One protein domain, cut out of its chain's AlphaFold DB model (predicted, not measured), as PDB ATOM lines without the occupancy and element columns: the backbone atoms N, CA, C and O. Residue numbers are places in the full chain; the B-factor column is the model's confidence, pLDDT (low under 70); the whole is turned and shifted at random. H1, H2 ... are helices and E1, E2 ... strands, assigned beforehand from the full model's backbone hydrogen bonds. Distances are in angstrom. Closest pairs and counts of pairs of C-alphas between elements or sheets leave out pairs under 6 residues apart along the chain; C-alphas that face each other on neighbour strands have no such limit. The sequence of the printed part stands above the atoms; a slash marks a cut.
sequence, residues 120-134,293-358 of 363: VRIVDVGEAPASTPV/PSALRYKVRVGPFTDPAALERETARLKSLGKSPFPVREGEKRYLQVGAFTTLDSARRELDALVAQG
ATOM      1  N   VAL A 120     -38.769 -50.764  37.664       90.12
ATOM      2  CA  VAL A 120     -37.699 -49.771  37.732       90.12
ATOM      3  C   VAL A 120     -37.316 -49.311  36.332       90.12
ATOM      4  O   VAL A 120     -37.172 -50.127  35.427       90.12
ATOM      5  N   ARG A 121     -37.134 -48.001  36.151       88.25
ATOM      6  CA  ARG A 121     -36.691 -47.413  34.883       88.25
ATOM      7  C   ARG A 121     -35.681 -46.295  35.087       88.25
ATOM      8  O   ARG A 121     -35.726 -45.588  36.098       88.25
ATOM      9  N   ILE A 122     -34.821 -46.107  34.089       86.31
ATOM     10  CA  ILE A 122     -33.993 -44.906  33.951       86.31
ATOM     11  C   ILE A 122     -34.765 -43.899  33.102       86.31
ATOM     12  O   ILE A 122     -35.285 -44.232  32.044       86.31
ATOM     13  N   VAL A 123     -34.829 -42.659  33.567       83.25
ATOM     14  CA  VAL A 123     -35.391 -41.523  32.838       83.25
ATOM     15  C   VAL A 123     -34.244 -40.591  32.466       83.25
ATOM     16  O   VAL A 123     -33.597 -40.055  33.369       83.25
ATOM     17  N   ASP A 124     -33.995 -40.408  31.168       82.44
ATOM     18  CA  ASP A 124     -33.130 -39.333  30.664       82.44
ATOM     19  C   ASP A 124     -33.917 -38.017  30.728       82.44
ATOM     20  O   ASP A 124     -35.041 -37.929  30.229       82.44
ATOM     21  N   VAL A 125     -33.365 -37.022  31.421       69.56
ATOM     22  CA  VAL A 125     -34.015 -35.722  31.635       69.56
ATOM     23  C   VAL A 125     -33.601 -34.664  30.605       69.56
ATOM     24  O   VAL A 125     -34.143 -33.560  30.651       69.56
ATOM     25  N   GLY A 126     -32.713 -34.997  29.658       57.81
ATOM     26  CA  GLY A 126     -32.218 -34.089  28.618       57.81
ATOM     27  C   GLY A 126     -31.271 -32.995  29.137       57.81
ATOM     28  O   GLY A 126     -31.071 -32.834  30.341       57.81
ATOM     29  N   GLU A 127     -30.664 -32.231  28.222       48.12
ATOM     30  CA  GLU A 127     -29.932 -31.006  28.575       48.12
ATOM     31  C   GLU A 127     -30.931 -29.922  29.001       48.12
ATOM     32  O   GLU A 127     -31.797 -29.512  28.227       48.12
ATOM     33  N   ALA A 128     -30.838 -29.464  30.251       43.00
ATOM     34  CA  ALA A 128     -31.681 -28.377  30.731       43.00
ATOM     35  C   ALA A 128     -31.287 -27.048  30.049       43.00
ATOM     36  O   ALA A 128     -30.092 -26.749  29.959       43.00
ATOM     37  N   PRO A 129     -32.250 -26.206  29.618       34.44
ATOM     38  CA  PRO A 129     -31.946 -24.855  29.162       34.44
ATOM     39  C   PRO A 129     -31.260 -24.061  30.285       34.44
ATOM     40  O   PRO A 129     -31.609 -24.187  31.465       34.44
ATOM     41  N   ALA A 130     -30.287 -23.231  29.895       37.97
ATOM     42  CA  ALA A 130     -29.311 -22.536  30.747       37.97
ATOM     43  C   ALA A 130     -29.884 -21.565  31.808       37.97
ATOM     44  O   ALA A 130     -29.127 -20.867  32.475       37.97
ATOM     45  N   SER A 131     -31.202 -21.512  31.995       35.75
ATOM     46  CA  SER A 131     -31.889 -20.602  32.916       35.75
ATOM     47  C   SER A 131     -32.739 -21.307  33.979       35.75
ATOM     48  O   SER A 131     -33.620 -20.687  34.571       35.75
ATOM     49  N   THR A 132     -32.511 -22.596  34.239       35.59
ATOM     50  CA  THR A 132     -33.232 -23.311  35.308       35.59
ATOM     51  C   THR A 132     -32.528 -23.072  36.651       35.59
ATOM     52  O   THR A 132     -31.317 -23.297  36.724       35.59
ATOM     53  N   PRO A 133     -33.219 -22.616  37.717       31.86
ATOM     54  CA  PRO A 133     -32.568 -22.338  38.991       31.86
ATOM     55  C   PRO A 133     -31.931 -23.612  39.550       31.86
ATOM     56  O   PRO A 133     -32.521 -24.691  39.528       31.86
ATOM     57  N   VAL A 134     -30.700 -23.461  40.031       36.84
ATOM     58  CA  VAL A 134     -29.909 -24.488  40.709       36.84
ATOM     59  C   VAL A 134     -30.739 -25.115  41.831       36.84
ATOM     60  O   VAL A 134     -31.017 -24.464  42.837       36.84
ATOM     61  N   PRO A 293     -27.654 -27.656  37.132       39.25
ATOM     62  CA  PRO A 293     -28.524 -28.733  36.647       39.25
ATOM     63  C   PRO A 293     -28.011 -29.436  35.379       39.25
ATOM     64  O   PRO A 293     -28.471 -30.527  35.063       39.25
ATOM     65  N   SER A 294     -27.013 -28.863  34.697       39.78
ATOM     66  CA  SER A 294     -26.249 -29.496  33.620       39.78
ATOM     67  C   SER A 294     -25.514 -30.788  34.013       39.78
ATOM     68  O   SER A 294     -25.002 -31.467  33.131       39.78
ATOM     69  N   ALA A 295     -25.431 -31.148  35.300       47.66
ATOM     70  CA  ALA A 295     -24.776 -32.384  35.722       47.66
ATOM     71  C   ALA A 295     -25.720 -33.597  35.788       47.66
ATOM     72  O   ALA A 295     -25.283 -34.688  35.453       47.66
ATOM     73  N   LEU A 296     -26.984 -33.460  36.215       54.38
ATOM     74  CA  LEU A 296     -27.881 -34.600  36.487       54.38
ATOM     75  C   LEU A 296     -28.744 -34.955  35.269       54.38
ATOM     76  O   LEU A 296     -29.829 -34.411  35.083       54.38
ATOM     77  N   ARG A 297     -28.274 -35.913  34.468       65.44
ATOM     78  CA  ARG A 297     -28.912 -36.333  33.214       65.44
ATOM     79  C   ARG A 297     -29.856 -37.529  33.351       65.44
ATOM     80  O   ARG A 297     -30.747 -37.698  32.529       65.44
ATOM     81  N   TYR A 298     -29.711 -38.340  34.396       69.81
ATOM     82  CA  TYR A 298     -30.452 -39.594  34.528       69.81
ATOM     83  C   TYR A 298     -31.124 -39.710  35.895       69.81
ATOM     84  O   TYR A 298     -30.531 -39.397  36.923       69.81
ATOM     85  N   LYS A 299     -32.366 -40.187  35.939       80.31
ATOM     86  CA  LYS A 299     -33.111 -40.458  37.181       80.31
ATOM     87  C   LYS A 299     -33.539 -41.914  37.210       80.31
ATOM     88  O   LYS A 299     -34.019 -42.416  36.202       80.31
ATOM     89  N   VAL A 300     -33.431 -42.574  38.358       79.75
ATOM     90  CA  VAL A 300     -33.958 -43.934  38.541       79.75
ATOM     91  C   VAL A 300     -35.273 -43.853  39.298       79.75
ATOM     92  O   VAL A 300     -35.344 -43.261  40.379       79.75
ATOM     93  N   ARG A 301     -36.331 -44.409  38.706       87.88
ATOM     94  CA  ARG A 301     -37.694 -44.373  39.243       87.88
ATOM     95  C   ARG A 301     -38.266 -45.774  39.365       87.88
ATOM     96  O   ARG A 301     -38.100 -46.574  38.454       87.88
ATOM     97  N   VAL A 302     -38.997 -46.012  40.446       89.06
ATOM     98  CA  VAL A 302     -39.862 -47.175  40.640       89.06
ATOM     99  C   VAL A 302     -41.310 -46.737  40.421       89.06
ATOM    100  O   VAL A 302     -41.701 -45.663  40.873       89.06
ATOM    101  N   GLY A 303     -42.094 -47.508  39.679       88.56
ATOM    102  CA  GLY A 303     -43.477 -47.181  39.328       88.56
ATOM    103  C   GLY A 303     -43.847 -47.691  37.928       88.56
ATOM    104  O   GLY A 303     -43.087 -48.454  37.331       88.56
ATOM    105  N   PRO A 304     -44.978 -47.254  37.359       87.81
ATOM    106  CA  PRO A 304     -45.960 -46.351  37.955       87.81
ATOM    107  C   PRO A 304     -46.808 -47.030  39.037       87.81
ATOM    108  O   PRO A 304     -47.142 -48.200  38.913       87.81
ATOM    109  N   PHE A 305     -47.207 -46.261  40.045       80.94
ATOM    110  CA  PHE A 305     -48.203 -46.635  41.045       80.94
ATOM    111  C   PHE A 305     -49.524 -45.937  40.730       80.94
ATOM    112  O   PHE A 305     -49.552 -44.725  40.468       80.94
ATOM    113  N   THR A 306     -50.610 -46.696  40.782       76.06
ATOM    114  CA  THR A 306     -51.988 -46.203  40.681       76.06
ATOM    115  C   THR A 306     -52.692 -46.230  42.041       76.06
ATOM    116  O   THR A 306     -53.489 -45.338  42.329       76.06
ATOM    117  N   ASP A 307     -52.309 -47.155  42.923       75.56
ATOM    118  CA  ASP A 307     -52.771 -47.291  44.301       75.56
ATOM    119  C   ASP A 307     -51.865 -46.509  45.284       75.56
ATOM    120  O   ASP A 307     -50.666 -46.793  45.406       75.56
ATOM    121  N   PRO A 308     -52.408 -45.531  46.039       74.56
ATOM    122  CA  PRO A 308     -51.682 -44.859  47.116       74.56
ATOM    123  C   PRO A 308     -51.103 -45.820  48.166       74.56
ATOM    124  O   PRO A 308     -49.996 -45.589  48.647       74.56
ATOM    125  N   ALA A 309     -51.802 -46.910  48.493       76.38
ATOM    126  CA  ALA A 309     -51.323 -47.863  49.491       76.38
ATOM    127  C   ALA A 309     -50.130 -48.685  48.974       76.38
ATOM    128  O   ALA A 309     -49.231 -49.029  49.744       76.38
ATOM    129  N   ALA A 310     -50.075 -48.979  47.671       79.38
ATOM    130  CA  ALA A 310     -48.912 -49.600  47.041       79.38
ATOM    131  C   ALA A 310     -47.690 -48.672  47.062       79.38
ATOM    132  O   ALA A 310     -46.606 -49.107  47.453       79.38
ATOM    133  N   LEU A 311     -47.880 -47.384  46.750       79.50
ATOM    134  CA  LEU A 311     -46.833 -46.361  46.842       79.50
ATOM    135  C   LEU A 311     -46.241 -46.273  48.262       79.50
ATOM    136  O   LEU A 311     -45.021 -46.217  48.421       79.50
ATOM    137  N   GLU A 312     -47.084 -46.279  49.298       78.06
ATOM    138  CA  GLU A 312     -46.650 -46.232  50.702       78.06
ATOM    139  C   GLU A 312     -45.889 -47.493  51.129       78.06
ATOM    140  O   GLU A 312     -44.810 -47.394  51.722       78.06
ATOM    141  N   ARG A 313     -46.406 -48.684  50.786       83.06
ATOM    142  CA  ARG A 313     -45.719 -49.961  51.051       83.06
ATOM    143  C   ARG A 313     -44.341 -49.990  50.403       83.06
ATOM    144  O   ARG A 313     -43.364 -50.377  51.041       83.06
ATOM    145  N   GLU A 314     -44.260 -49.552  49.153       85.56
ATOM    146  CA  GLU A 314     -43.019 -49.588  48.391       85.56
ATOM    147  C   GLU A 314     -42.021 -48.527  48.875       85.56
ATOM    148  O   GLU A 314     -40.821 -48.781  48.963       85.56
ATOM    149  N   THR A 315     -42.517 -47.374  49.330       75.94
ATOM    150  CA  THR A 315     -41.710 -46.373  50.043       75.94
ATOM    151  C   THR A 315     -41.067 -46.978  51.291       75.94
ATOM    152  O   THR A 315     -39.866 -46.809  51.508       75.94
ATOM    153  N   ALA A 316     -41.838 -47.705  52.107       74.06
ATOM    154  CA  ALA A 316     -41.327 -48.355  53.313       74.06
ATOM    155  C   ALA A 316     -40.298 -49.453  52.993       74.06
ATOM    156  O   ALA A 316     -39.258 -49.534  53.650       74.06
ATOM    157  N   ARG A 317     -40.538 -50.256  51.948       82.88
ATOM    158  CA  ARG A 317     -39.609 -51.302  51.498       82.88
ATOM    159  C   ARG A 317     -38.279 -50.719  51.030       82.88
ATOM    160  O   ARG A 317     -37.228 -51.128  51.517       82.88
ATOM    161  N   LEU A 318     -38.306 -49.728  50.146       76.38
ATOM    162  CA  LEU A 318     -37.097 -49.055  49.670       76.38
ATOM    163  C   LEU A 318     -36.325 -48.403  50.830       76.38
ATOM    164  O   LEU A 318     -35.101 -48.519  50.881       76.38
ATOM    165  N   LYS A 319     -37.022 -47.819  51.817       68.56
ATOM    166  CA  LYS A 319     -36.396 -47.339  53.064       68.56
ATOM    167  C   LYS A 319     -35.710 -48.457  53.854       68.56
ATOM    168  O   LYS A 319     -34.577 -48.267  54.284       68.56
ATOM    169  N   SER A 320     -36.332 -49.633  53.994       67.69
ATOM    170  CA  SER A 320     -35.695 -50.784  54.665       67.69
ATOM    171  C   SER A 320     -34.461 -51.320  53.929       67.69
ATOM    172  O   SER A 320     -33.576 -51.892  54.554       67.69
ATOM    173  N   LEU A 321     -34.359 -51.075  52.618       71.12
ATOM    174  CA  LEU A 321     -33.178 -51.376  51.801       71.12
ATOM    175  C   LEU A 321     -32.105 -50.271  51.873       71.12
ATOM    176  O   LEU A 321     -31.168 -50.257  51.076       71.12
ATOM    177  N   GLY A 322     -32.251 -49.306  52.788       60.97
ATOM    178  CA  GLY A 322     -31.331 -48.180  52.959       60.97
ATOM    179  C   GLY A 322     -31.451 -47.096  51.881       60.97
ATOM    180  O   GLY A 322     -30.643 -46.161  51.855       60.97
ATOM    181  N   LYS A 323     -32.448 -47.187  50.990       70.25
ATOM    182  CA  LYS A 323     -32.729 -46.163  49.977       70.25
ATOM    183  C   LYS A 323     -33.555 -45.024  50.581       70.25
ATOM    184  O   LYS A 323     -34.207 -45.172  51.610       70.25
ATOM    185  N   SER A 324     -33.566 -43.877  49.910       62.41
ATOM    186  CA  SER A 324     -34.364 -42.714  50.318       62.41
ATOM    187  C   SER A 324     -35.287 -42.283  49.177       62.41
ATOM    188  O   SER A 324     -35.039 -41.259  48.541       62.41
ATOM    189  N   PRO A 325     -36.320 -43.089  48.867       71.56
ATOM    190  CA  PRO A 325     -37.244 -42.792  47.781       71.56
ATOM    191  C   PRO A 325     -38.093 -41.556  48.092       71.56
ATOM    192  O   PRO A 325     -38.491 -41.346  49.240       71.56
ATOM    193  N   PHE A 326     -38.452 -40.791  47.063       62.38
ATOM    194  CA  PHE A 326     -39.445 -39.723  47.188       62.38
ATOM    195  C   PHE A 326     -40.489 -39.774  46.069       62.38
ATOM    196  O   PHE A 326     -40.158 -40.108  44.925       62.38
ATOM    197  N   PRO A 327     -41.758 -39.456  46.373       71.94
ATOM    198  CA  PRO A 327     -42.825 -39.518  45.394       71.94
ATOM    199  C   PRO A 327     -42.685 -38.405  44.353       71.94
ATOM    200  O   PRO A 327     -42.503 -37.235  44.679       71.94
ATOM    201  N   VAL A 328     -42.819 -38.772  43.082       64.19
ATOM    202  CA  VAL A 328     -42.865 -37.856  41.939       64.19
ATOM    203  C   VAL A 328     -44.050 -38.203  41.045       64.19
ATOM    204  O   VAL A 328     -44.490 -39.352  40.990       64.19
ATOM    205  N   ARG A 329     -44.587 -37.206  40.342       72.88
ATOM    206  CA  ARG A 329     -45.701 -37.381  39.403       72.88
ATOM    207  C   ARG A 329     -45.248 -37.121  37.974       72.88
ATOM    208  O   ARG A 329     -44.426 -36.242  37.731       72.88
ATOM    209  N   GLU A 330     -45.808 -37.880  37.044       66.00
ATOM    210  CA  GLU A 330     -45.633 -37.704  35.602       66.00
ATOM    211  C   GLU A 330     -47.000 -37.924  34.947       66.00
ATOM    212  O   GLU A 330     -47.477 -39.054  34.824       66.00
ATOM    213  N   GLY A 331     -47.685 -36.820  34.637       70.56
ATOM    214  CA  GLY A 331     -49.116 -36.842  34.332       70.56
ATOM    215  C   GLY A 331     -49.930 -37.362  35.523       70.56
ATOM    216  O   GLY A 331     -49.748 -36.916  36.656       70.56
ATOM    217  N   GLU A 332     -50.802 -38.337  35.270       66.38
ATOM    218  CA  GLU A 332     -51.634 -38.986  36.297       66.38
ATOM    219  C   GLU A 332     -50.906 -40.107  37.057       66.38
ATOM    220  O   GLU A 332     -51.396 -40.602  38.074       66.38
ATOM    221  N   LYS A 333     -49.717 -40.505  36.593       70.31
ATOM    222  CA  LYS A 333     -48.956 -41.624  37.152       70.31
ATOM    223  C   LYS A 333     -48.050 -41.163  38.288       70.31
ATOM    224  O   LYS A 333     -47.417 -40.105  38.217       70.31
ATOM    225  N   ARG A 334     -47.954 -41.983  39.336       78.25
ATOM    226  CA  ARG A 334     -47.082 -41.742  40.495       78.25
ATOM    227  C   ARG A 334     -45.864 -42.649  40.426       78.25
ATOM    228  O   ARG A 334     -45.972 -43.797  40.022       78.25
ATOM    229  N   TYR A 335     -44.716 -42.148  40.840       82.25
ATOM    230  CA  TYR A 335     -43.461 -42.889  40.878       82.25
ATOM    231  C   TYR A 335     -42.731 -42.585  42.180       82.25
ATOM    232  O   TYR A 335     -42.971 -41.554  42.802       82.25
ATOM    233  N   LEU A 336     -41.793 -43.444  42.549       79.44
ATOM    234  CA  LEU A 336     -40.792 -43.190  43.574       79.44
ATOM    235  C   LEU A 336     -39.457 -42.956  42.883       79.44
ATOM    236  O   LEU A 336     -38.927 -43.857  42.237       79.44
ATOM    237  N   GLN A 337     -38.910 -41.750  42.984       82.12
ATOM    238  CA  GLN A 337     -37.551 -41.488  42.532       82.12
ATOM    239  C   GLN A 337     -36.576 -41.978  43.603       82.12
ATOM    240  O   GLN A 337     -36.637 -41.532  44.746       82.12
ATOM    241  N   VAL A 338     -35.701 -42.907  43.222       73.44
ATOM    242  CA  VAL A 338     -34.757 -43.578  44.132       73.44
ATOM    243  C   VAL A 338     -33.361 -42.960  44.042       73.44
ATOM    244  O   VAL A 338     -32.630 -42.949  45.027       73.44
ATOM    245  N   GLY A 339     -33.014 -42.373  42.891       69.00
ATOM    246  CA  GLY A 339     -31.742 -41.680  42.697       69.00
ATOM    247  C   GLY A 339     -31.730 -40.751  41.481       69.00
ATOM    248  O   GLY A 339     -32.577 -40.855  40.586       69.00
ATOM    249  N   ALA A 340     -30.762 -39.837  41.463       69.12
ATOM    250  CA  ALA A 340     -30.434 -38.974  40.333       69.12
ATOM    251  C   ALA A 340     -28.924 -39.055  40.065       69.12
ATOM    252  O   ALA A 340     -28.127 -39.086  41.000       69.12
ATOM    253  N   PHE A 341     -28.545 -39.109  38.794       63.34
ATOM    254  CA  PHE A 341     -27.215 -39.488  38.339       63.34
ATOM    255  C   PHE A 341     -26.760 -38.610  37.186       63.34
ATOM    256  O   PHE A 341     -27.554 -38.161  36.358       63.34
ATOM    257  N   THR A 342     -25.452 -38.410  37.114       58.81
ATOM    258  CA  THR A 342     -24.823 -37.606  36.070       58.81
ATOM    259  C   THR A 342     -24.458 -38.418  34.830       58.81
ATOM    260  O   THR A 342     -24.490 -37.907  33.714       58.81
ATOM    261  N   THR A 343     -24.183 -39.711  35.008       66.12
ATOM    262  CA  THR A 343     -23.840 -40.645  33.933       66.12
ATOM    263  C   THR A 343     -24.844 -41.784  33.840       66.12
ATOM    264  O   THR A 343     -25.429 -42.198  34.849       66.12
ATOM    265  N   LEU A 344     -25.014 -42.315  32.626       76.94
ATOM    266  CA  LEU A 344     -25.886 -43.459  32.379       76.94
ATOM    267  C   LEU A 344     -25.398 -44.679  33.162       76.94
ATOM    268  O   LEU A 344     -26.205 -45.363  33.775       76.94
ATOM    269  N   ASP A 345     -24.082 -44.890  33.231       73.31
ATOM    270  CA  ASP A 345     -23.478 -46.009  33.961       73.31
ATOM    271  C   ASP A 345     -23.821 -45.991  35.453       73.31
ATOM    272  O   ASP A 345     -24.081 -47.029  36.058       73.31
ATOM    273  N   SER A 346     -23.861 -44.807  36.071       64.94
ATOM    274  CA  SER A 346     -24.217 -44.688  37.488       64.94
ATOM    275  C   SER A 346     -25.704 -44.945  37.716       64.94
ATOM    276  O   SER A 346     -26.056 -45.645  38.663       64.94
ATOM    277  N   ALA A 347     -26.562 -44.456  36.816       73.06
ATOM    278  CA  ALA A 347     -27.984 -44.788  36.835       73.06
ATOM    279  C   ALA A 347     -28.227 -46.283  36.586       73.06
ATOM    280  O   ALA A 347     -29.109 -46.871  37.207       73.06
ATOM    281  N   ARG A 348     -27.423 -46.907  35.720       82.94
ATOM    282  CA  ARG A 348     -27.506 -48.332  35.411       82.94
ATOM    283  C   ARG A 348     -27.123 -49.189  36.604       82.94
ATOM    284  O   ARG A 348     -27.879 -50.088  36.936       82.94
ATOM    285  N   ARG A 349     -26.045 -48.848  37.315       74.94
ATOM    286  CA  ARG A 349     -25.676 -49.528  38.569       74.94
ATOM    287  C   ARG A 349     -26.792 -49.485  39.608       74.94
ATOM    288  O   ARG A 349     -27.054 -50.492  40.255       74.94
ATOM    289  N   GLU A 350     -27.456 -48.340  39.765       81.81
ATOM    290  CA  GLU A 350     -28.586 -48.230  40.693       81.81
ATOM    291  C   GLU A 350     -29.799 -49.040  40.217       81.81
ATOM    292  O   GLU A 350     -30.445 -49.710  41.024       81.81
ATOM    293  N   LEU A 351     -30.096 -49.017  38.915       85.75
ATOM    294  CA  LEU A 351     -31.152 -49.840  38.336       85.75
ATOM    295  C   LEU A 351     -30.866 -51.330  38.542       85.75
ATOM    296  O   LEU A 351     -31.741 -52.038  39.026       85.75
ATOM    297  N   ASP A 352     -29.658 -51.795  38.236       80.25
ATOM    298  CA  ASP A 352     -29.262 -53.198  38.372       80.25
ATOM    299  C   ASP A 352     -29.287 -53.637  39.846       80.25
ATOM    300  O   ASP A 352     -29.713 -54.749  40.156       80.25
ATOM    301  N   ALA A 353     -28.918 -52.745  40.774       77.31
ATOM    302  CA  ALA A 353     -29.054 -52.991  42.207       77.31
ATOM    303  C   ALA A 353     -30.520 -53.185  42.615       77.31
ATOM    304  O   ALA A 353     -30.815 -54.066  43.417       77.31
ATOM    305  N   LEU A 354     -31.449 -52.405  42.057       82.62
ATOM    306  CA  LEU A 354     -32.880 -52.616  42.272       82.62
ATOM    307  C   LEU A 354     -33.356 -53.897  41.572       82.62
ATOM    308  O   LEU A 354     -34.071 -54.685  42.176       82.62
ATOM    309  N   VAL A 355     -32.905 -54.203  40.359       86.44
ATOM    310  CA  VAL A 355     -33.247 -55.473  39.696       86.44
ATOM    311  C   VAL A 355     -32.812 -56.680  40.538       86.44
ATOM    312  O   VAL A 355     -33.592 -57.614  40.721       86.44
ATOM    313  N   ALA A 356     -31.632 -56.626  41.159       82.00
ATOM    314  CA  ALA A 356     -31.157 -57.653  42.087       82.00
ATOM    315  C   ALA A 356     -32.032 -57.794  43.353       82.00
ATOM    316  O   ALA A 356     -32.076 -58.865  43.952       82.00
ATOM    317  N   GLN A 357     -32.765 -56.745  43.742       80.19
ATOM    318  CA  GLN A 357     -33.753 -56.759  44.834       80.19
ATOM    319  C   GLN A 357     -35.141 -57.264  44.388       80.19
ATOM    320  O   GLN A 357     -36.104 -57.222  45.162       80.19
ATOM    321  N   GLY A 358     -35.257 -57.739  43.143       81.81
ATOM    322  CA  GLY A 358     -36.462 -58.347  42.586       81.81
ATOM    323  C   GLY A 358     -37.378 -57.383  41.831       81.81
ATOM    324  O   GLY A 358     -38.509 -57.755  41.524       81.81
TER     325      GLY A 358
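Overview. This is residues 120 to 134 and 293 to 358 of the 363 residues of the protein "SPOR domain-containing protein" of bacterium HR16 (UniProt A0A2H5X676). A strongly twisted sheet of four strands has two helices, H1 and H2, over one face, set apart from each other; its other face is bare of named helices. The loop of residues 125 to 134 runs out past one end of the sheet, to one end of the longest axis. The printed part has 81 residues, in the order E1, E2, H1, E3, E4, H2, mixed in class; the sheet, E1, E2, E4, E3, is antiparallel throughout. It is compact, with a radius of gyration of the C-alphas of 13.2 A and spans of 38, 28 and 17 A.

Along the chain. E4, residues 333 to 341, is 21.9 A long and bends by 68 degrees at residue 338. E2, residues 298 to 305, is 20.2 A long and bends by 51 degrees at residue 302. E1, residues 120 to 124, begins at C-alpha 120 (-37.699, -49.771, 37.732), and E3 is residues 326 to 330. H1, residues 308 to 320, spans 18.6 A; H2, residues 344 to 356, spans 18.0 A and ends at C-alpha 356 (-31.157, -57.653, 42.087).

Arrangement. E2 and E4 are antiparallel, with N 302 and O 336 at 2.8 A. E1 pairs with E2 through N 123 and O 299, 2.8 A; E3 and E4 form a hairpin, with N 328 and O 335 at 2.8 A. H1 lies over E4 at a height over the sheet of 9.4 A; their closest C-alphas, Thr 315 and Leu 336, are 7.3 A apart. E2, H1 and E3 form a split strand-helix-strand unit, two strands of one sheet with a helix between them along the chain and E4 between them in the sheet, and its crossover is right-handed. H2 lies over E2 at 8.6 A, on the same face; their closest C-alphas, Tyr 298 and Ala 347, are 6.2 A apart. In H1 and H2 every O i to N i+4 pair is within hydrogen-bond range.

Size, cuts and confidence. The C-alphas of Ser 131 and Gly 358, the two farthest apart, are 39.2 A apart. Residues 135 to 292 are not printed, and C-alphas 134 and 293 are 6.0 A apart across the cut. Mean pLDDT of the printed part is 70.5, with residues 125 to 134 and 293 to 298 among those under 70.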